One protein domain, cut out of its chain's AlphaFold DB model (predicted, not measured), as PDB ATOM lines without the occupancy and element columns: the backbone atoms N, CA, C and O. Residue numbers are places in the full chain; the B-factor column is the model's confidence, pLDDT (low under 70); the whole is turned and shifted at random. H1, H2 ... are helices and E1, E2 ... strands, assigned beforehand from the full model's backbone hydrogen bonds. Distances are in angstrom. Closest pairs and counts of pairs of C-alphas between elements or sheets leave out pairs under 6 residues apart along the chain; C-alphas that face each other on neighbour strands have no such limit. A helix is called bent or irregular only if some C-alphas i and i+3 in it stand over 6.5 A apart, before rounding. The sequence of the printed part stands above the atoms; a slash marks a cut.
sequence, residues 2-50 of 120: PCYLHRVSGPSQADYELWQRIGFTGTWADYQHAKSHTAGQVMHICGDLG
ATOM      1  N   PRO A   2     289.446 266.100 257.245       89.62
ATOM      2  CA  PRO A   2     289.018 264.710 257.276       89.62
ATOM      3  C   PRO A   2     288.171 264.367 256.045       89.62
ATOM      4  O   PRO A   2     287.556 265.249 255.443       89.62
ATOM      5  N   CYS A   3     288.167 263.091 255.666       94.56
ATOM      6  CA  CYS A   3     287.275 262.553 254.646       94.56
ATOM      7  C   CYS A   3     286.518 261.353 255.219       94.56
ATOM      8  O   CYS A   3     287.074 260.603 256.019       94.56
ATOM      9  N   TYR A   4     285.268 261.189 254.804       96.31
ATOM     10  CA  TYR A   4     284.330 260.173 255.260       96.31
ATOM     11  C   TYR A   4     283.957 259.267 254.095       96.31
ATOM     12  O   TYR A   4     283.841 259.722 252.949       96.31
ATOM     13  N   LEU A   5     283.774 257.989 254.406       95.81
ATOM     14  CA  LEU A   5     283.407 256.941 253.464       95.81
ATOM     15  C   LEU A   5     281.940 256.578 253.676       95.81
ATOM     16  O   LEU A   5     281.624 255.614 254.369       95.81
ATOM     17  N   HIS A   6     281.047 257.358 253.075       95.31
ATOM     18  CA  HIS A   6     279.617 257.151 253.246       95.31
ATOM     19  C   HIS A   6     279.081 256.123 252.258       95.31
ATOM     20  O   HIS A   6     279.174 256.314 251.041       95.31
ATOM     21  N   ARG A   7     278.488 255.039 252.762       94.12
ATOM     22  CA  ARG A   7     277.824 254.048 251.909       94.12
ATOM     23  C   ARG A   7     276.357 254.412 251.733       94.12
ATOM     24  O   ARG A   7     275.595 254.416 252.692       94.12
ATOM     25  N   VAL A   8     275.943 254.605 250.486       92.44
ATOM     26  CA  VAL A   8     274.546 254.897 250.159       92.44
ATOM     27  C   VAL A   8     273.664 253.704 250.531       92.44
ATOM     28  O   VAL A   8     273.790 252.616 249.960       92.44
ATOM     29  N   SER A   9     272.748 253.919 251.472       90.69
ATOM     30  CA  SER A   9     271.751 252.931 251.886       90.69
ATOM     31  C   SER A   9     270.812 252.541 250.741       90.69
ATOM     32  O   SER A   9     270.510 253.336 249.846       90.69
ATOM     33  N   GLY A  10     270.318 251.302 250.790       92.94
ATOM     34  CA  GLY A  10     269.240 250.850 249.909       92.94
ATOM     35  C   GLY A  10     267.921 251.598 250.164       92.94
ATOM     36  O   GLY A  10     267.796 252.315 251.159       92.94
ATOM     37  N   PRO A  11     266.922 251.437 249.280       94.50
ATOM     38  CA  PRO A  11     265.629 252.086 249.456       94.50
ATOM     39  C   PRO A  11     264.940 251.594 250.735       94.50
ATOM     40  O   PRO A  11     264.795 250.391 250.951       94.50
ATOM     41  N   SER A  12     264.470 252.530 251.555       94.31
ATOM     42  CA  SER A  12     263.663 252.266 252.747       94.31
ATOM     43  C   SER A  12     262.422 253.156 252.748       94.31
ATOM     44  O   SER A  12     262.427 254.228 252.139       94.31
ATOM     45  N   GLN A  13     261.361 252.710 253.425       95.69
ATOM     46  CA  GLN A  13     260.119 253.481 253.558       95.69
ATOM     47  C   GLN A  13     260.388 254.831 254.249       95.69
ATOM     48  O   GLN A  13     260.019 255.880 253.739       95.69
ATOM     49  N   ALA A  14     261.154 254.820 255.342       93.56
ATOM     50  CA  ALA A  14     261.510 256.041 256.064       93.56
ATOM     51  C   ALA A  14     262.262 257.065 255.189       93.56
ATOM     52  O   ALA A  14     261.974 258.260 255.262       93.56
ATOM     53  N   ASP A  15     263.197 256.609 254.342       93.69
ATOM     54  CA  ASP A  15     263.887 257.494 253.394       93.69
ATOM     55  C   ASP A  15     262.895 257.997 252.330       93.69
ATOM     56  O   ASP A  15     262.822 259.191 252.078       93.69
ATOM     57  N   TYR A  16     262.018 257.148 251.785       96.50
ATOM     58  CA  TYR A  16     260.976 257.597 250.852       96.50
ATOM     59  C   TYR A  16     260.045 258.669 251.436       96.50
ATOM     60  O   TYR A  16     259.813 259.687 250.787       96.50
ATOM     61  N   GLU A  17     259.566 258.505 252.669       96.94
ATOM     62  CA  GLU A  17     258.760 259.521 253.356       96.94
ATOM     63  C   GLU A  17     259.528 260.839 253.529       96.94
ATOM     64  O   GLU A  17     258.958 261.924 253.385       96.94
ATOM     65  N   LEU A  18     260.834 260.770 253.812       94.75
ATOM     66  CA  LEU A  18     261.696 261.949 253.835       94.75
ATOM     67  C   LEU A  18     261.773 262.608 252.453       94.75
ATOM     68  O   LEU A  18     261.596 263.822 252.358       94.75
ATOM     69  N   TRP A  19     261.972 261.822 251.392       94.94
ATOM     70  CA  TRP A  19     261.999 262.304 250.011       94.94
ATOM     71  C   TRP A  19     260.685 262.989 249.617       94.94
ATOM     72  O   TRP A  19     260.701 264.056 249.002       94.94
ATOM     73  N   GLN A  20     259.540 262.443 250.028       96.69
ATOM     74  CA  GLN A  20     258.242 263.082 249.808       96.69
ATOM     75  C   GLN A  20     258.149 264.445 250.509       96.69
ATOM     76  O   GLN A  20     257.685 265.415 249.908       96.69
ATOM     77  N   ARG A  21     258.647 264.560 251.750       97.19
ATOM     78  CA  ARG A  21     258.658 265.830 252.501       97.19
ATOM     79  C   ARG A  21     259.521 266.914 251.853       97.19
ATOM     80  O   ARG A  21     259.194 268.089 251.984       97.19
ATOM     81  N   ILE A  22     260.589 266.537 251.151       95.50
ATOM     82  CA  ILE A  22     261.459 267.481 250.424       95.50
ATOM     83  C   ILE A  22     260.989 267.754 248.984       95.50
ATOM     84  O   ILE A  22     261.662 268.481 248.255       95.50
ATOM     85  N   GLY A  23     259.835 267.210 248.574       96.19
ATOM     86  CA  GLY A  23     259.185 267.527 247.299       96.19
ATOM     87  C   GLY A  23     259.256 266.440 246.225       96.19
ATOM     88  O   GLY A  23     258.929 266.716 245.072       96.19
ATOM     89  N   PHE A  24     259.654 265.208 246.553       96.00
ATOM     90  CA  PHE A  24     259.545 264.086 245.619       96.00
ATOM     91  C   PHE A  24     258.073 263.704 245.404       96.00
ATOM     92  O   PHE A  24     257.383 263.302 246.337       96.00
ATOM     93  N   THR A  25     257.591 263.800 244.163       96.50
ATOM     94  CA  THR A  25     256.184 263.527 243.804       96.50
ATOM     95  C   THR A  25     255.965 262.164 243.139       96.50
ATOM     96  O   THR A  25     254.853 261.878 242.700       96.50
ATOM     97  N   GLY A  26     257.013 261.346 243.003       96.19
ATOM     98  CA  GLY A  26     256.923 260.010 242.415       96.19
ATOM     99  C   GLY A  26     256.313 258.979 243.365       96.19
ATOM    100  O   GLY A  26     256.156 259.217 244.563       96.19
ATOM    101  N   THR A  27     255.985 257.809 242.825       97.69
ATOM    102  CA  THR A  27     255.519 256.657 243.605       97.69
ATOM    103  C   THR A  27     256.676 255.959 244.329       97.69
ATOM    104  O   THR A  27     257.851 256.185 244.036       97.69
ATOM    105  N   TRP A  28     256.353 255.034 245.240       97.25
ATOM    106  CA  TRP A  28     257.351 254.153 245.862       97.25
ATOM    107  C   TRP A  28     258.163 253.362 244.822       97.25
ATOM    108  O   TRP A  28     259.370 253.210 244.978       97.25
ATOM    109  N   ALA A  29     257.529 252.900 243.739       97.75
ATOM    110  CA  ALA A  29     258.222 252.176 242.674       97.75
ATOM    111  C   ALA A  29     259.222 253.078 241.930       97.75
ATOM    112  O   ALA A  29     260.354 252.661 241.679       97.75
ATOM    113  N   ASP A  30     258.837 254.329 241.649       96.50
ATOM    114  CA  ASP A  30     259.727 255.323 241.036       96.50
ATOM    115  C   ASP A  30     260.929 255.611 241.944       96.50
ATOM    116  O   ASP A  30     262.072 255.655 241.487       96.50
ATOM    117  N   TYR A  31     260.682 255.745 243.251       95.62
ATOM    118  CA  TYR A  31     261.724 255.941 244.253       95.62
ATOM    119  C   TYR A  31     262.692 254.753 244.327       95.62
ATOM    120  O   TYR A  31     263.909 254.941 244.282       95.62
ATOM    121  N   GLN A  32     262.174 253.522 244.399       96.75
ATOM    122  CA  GLN A  32     263.003 252.316 244.410       96.75
ATOM    123  C   GLN A  32     263.876 252.228 243.161       96.75
ATOM    124  O   GLN A  32     265.069 251.944 243.274       96.75
ATOM    125  N   HIS A  33     263.299 252.501 241.988       95.12
ATOM    126  CA  HIS A  33     264.033 252.514 240.730       95.12
ATOM    127  C   HIS A  33     265.169 253.543 240.770       95.12
ATOM    128  O   HIS A  33     266.329 253.172 240.597       95.12
ATOM    129  N   ALA A  34     264.870 254.800 241.115       92.38
ATOM    130  CA  ALA A  34     265.868 255.862 241.214       92.38
ATOM    131  C   ALA A  34     266.992 255.524 242.212       92.38
ATOM    132  O   ALA A  34     268.175 255.622 241.880       92.38
ATOM    133  N   LYS A  35     266.640 255.066 243.420       93.44
ATOM    134  CA  LYS A  35     267.612 254.749 244.476       93.44
ATOM    135  C   LYS A  35     268.497 253.558 244.111       93.44
ATOM    136  O   LYS A  35     269.685 253.566 244.441       93.44
ATOM    137  N   SER A  36     267.950 252.563 243.405       92.50
ATOM    138  CA  SER A  36     268.667 251.334 243.033       92.50
ATOM    139  C   SER A  36     269.951 251.585 242.237       92.50
ATOM    140  O   SER A  36     270.900 250.819 242.368       92.50
ATOM    141  N   HIS A  37     270.028 252.688 241.486       91.62
ATOM    142  CA  HIS A  37     271.226 253.068 240.731       91.62
ATOM    143  C   HIS A  37     272.407 253.490 241.609       91.62
ATOM    144  O   HIS A  37     273.557 253.384 241.186       91.62
ATOM    145  N   THR A  38     272.127 253.982 242.816       91.81
ATOM    146  CA  THR A  38     273.140 254.515 243.742       91.81
ATOM    147  C   THR A  38     273.346 253.651 244.979       91.81
ATOM    148  O   THR A  38     274.359 253.787 245.658       91.81
ATOM    149  N   ALA A  39     272.408 252.751 245.279       93.50
ATOM    150  CA  ALA A  39     272.473 251.892 246.453       93.50
ATOM    151  C   ALA A  39     273.791 251.096 246.492       93.50
ATOM    152  O   ALA A  39     274.194 250.461 245.519       93.50
ATOM    153  N   GLY A  40     274.472 251.138 247.637       91.56
ATOM    154  CA  GLY A  40     275.743 250.457 247.866       91.56
ATOM    155  C   GLY A  40     276.984 251.190 247.352       91.56
ATOM    156  O   GLY A  40     278.089 250.788 247.732       91.56
ATOM    157  N   GLN A  41     276.837 252.259 246.558       94.88
ATOM    158  CA  GLN A  41     277.960 253.114 246.170       94.88
ATOM    159  C   GLN A  41     278.584 253.779 247.402       94.88
ATOM    160  O   GLN A  41     277.907 254.043 248.398       94.88
ATOM    161  N   VAL A  42     279.889 254.041 247.328       94.31
ATOM    162  CA  VAL A  42     280.637 254.741 248.376       94.31
ATOM    163  C   VAL A  42     280.908 256.162 247.903       94.31
ATOM    164  O   VAL A  42     281.529 256.365 246.860       94.31
ATOM    165  N   MET A  43     280.441 257.138 248.673       94.38
ATOM    166  CA  MET A  43     280.747 258.549 248.482       94.38
ATOM    167  C   MET A  43     281.935 258.939 249.359       94.38
ATOM    168  O   MET A  43     281.992 258.582 250.533       94.38
ATOM    169  N   HIS A  44     282.874 259.691 248.784       95.56
ATOM    170  CA  HIS A  44     283.953 260.338 249.526       95.56
ATOM    171  C   HIS A  44     283.557 261.784 249.794       95.56
ATOM    172  O   HIS A  44     283.456 262.585 248.866       95.56
ATOM    173  N   ILE A  45     283.338 262.115 251.061       95.06
ATOM    174  CA  ILE A  45     282.929 263.455 251.484       95.06
ATOM    175  C   ILE A  45     284.035 264.003 252.372       95.06
ATOM    176  O   ILE A  45     284.419 263.340 253.325       95.06
ATOM    177  N   CYS A  46     284.575 265.182 252.070       95.12
ATOM    178  CA  CYS A  46     285.650 265.776 252.862       95.12
ATOM    179  C   CYS A  46     285.196 267.094 253.490       95.12
ATOM    180  O   CYS A  46     284.554 267.912 252.835       95.12
ATOM    181  N   GLY A  47     285.540 267.289 254.758       94.31
ATOM    182  CA  GLY A  47     285.073 268.392 255.591       94.31
ATOM    183  C   GLY A  47     285.232 268.044 257.067       94.31
ATOM    184  O   GLY A  47     285.696 266.957 257.389       94.31
ATOM    185  N   ASP A  48     284.877 268.965 257.956       94.75
ATOM    186  CA  ASP A  48     284.736 268.675 259.385       94.75
ATOM    187  C   ASP A  48     283.256 268.390 259.668       94.75
ATOM    188  O   ASP A  48     282.439 269.311 259.679       94.75
ATOM    189  N   LEU A  49     282.899 267.106 259.758       93.25
ATOM    190  CA  LEU A  49     281.518 266.622 259.908       93.25
ATOM    191  C   LEU A  49     281.337 265.826 261.211       93.25
ATOM    192  O   LEU A  49     280.390 265.054 261.334       93.25
ATOM    193  N   GLY A  50     282.241 266.019 262.177       94.56
ATOM    194  CA  GLY A  50     282.261 265.288 263.443       94.56
ATOM    195  C   GLY A  50     283.119 264.025 263.406       94.56
ATOM    196  O   GLY A  50     283.916 263.810 262.489       94.56
TER     197      GLY A  50
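AT A GLANCE: This is residues 2 to 50 of the 120 residues of an uncharacterized protein of Pseudorhodoferax sp. Leaf265 (UniProt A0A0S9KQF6). A narrow two-stranded antiparallel ribbon, E1 beside E2, makes one end of an elongated model, and two short helices, H1 and H2, make the other end, set crosswise to each other in a loose corner. The links of residues 8 to 12 and 37 to 41 join the ribbon to the helical end, and the chain turns back through residues 22 to 27 between the helices. The printed part has 49 residues, with two named strands and two named helices in the order E1, H1, H2, E2; the sheet's order is E1 - E2, and the class is mixed, helices and strands. The whole is loose, with a radius of gyration of the C-alphas of 12.8 A, and spans 37 by 20 by 13 A.

HOW THE PARTS SIT: The sheet pairs E1, residues 3 to 7, with E2, residues 42 to 46. The two strands are antiparallel, with 155 degrees between their N-to-C directions. The C-alphas of Cys 3 and Cys 46 face each other at 4.0 A, and those of Arg 7 and Val 42 at 4.6 A. Across the pair, N of Tyr 4 and O of Ile 45 are 2.7 A apart and N of Met 43 and O of His 6 are 2.8 A apart, both within hydrogen-bond range. At the other end stand H1, residues 13 to 21, and H2, residues 28 to 36. They are close but not clearly touching, with 2 pairs of C-alphas within 8 A; the closest C-alphas are those of Tyr 16 and Tyr 31, 6.8 A apart. Their lines are about perpendicular, at 76 degrees, and their centres are 11.4 A apart. E1 and H2 are apart, and so are H1 and E2. In H1 and H2 every O i to N i+4 pair is within hydrogen-bond range.

IN THESE COORDINATES: E1 begins at C-alpha 3, at (287.275, 262.553, 254.646), and is 13.0 A long from first to last C-alpha. E2, 12.9 A long, ends at C-alpha 46, at (285.650, 265.776, 252.862). H1 is 12.5 A long and begins at C-alpha 13, at (260.119, 253.481, 253.558). H2 runs from Trp 28 to Ser 36 and is 12.0 A long. Neither helix is bent.

THE WHOLE: The two C-alphas farthest apart are those of Pro 2 and Thr 27, 37.1 A, while those of Pro 2 and Gly 50, the first and last printed, are 9.2 A apart. The links from E1 to H1 and from H2 to E2 are tight, each with 5 residues, and the link from H1 to H2 is short, with 6. The printed part has no cut. Its mean pLDDT is 94.7, and no printed residue is under 70.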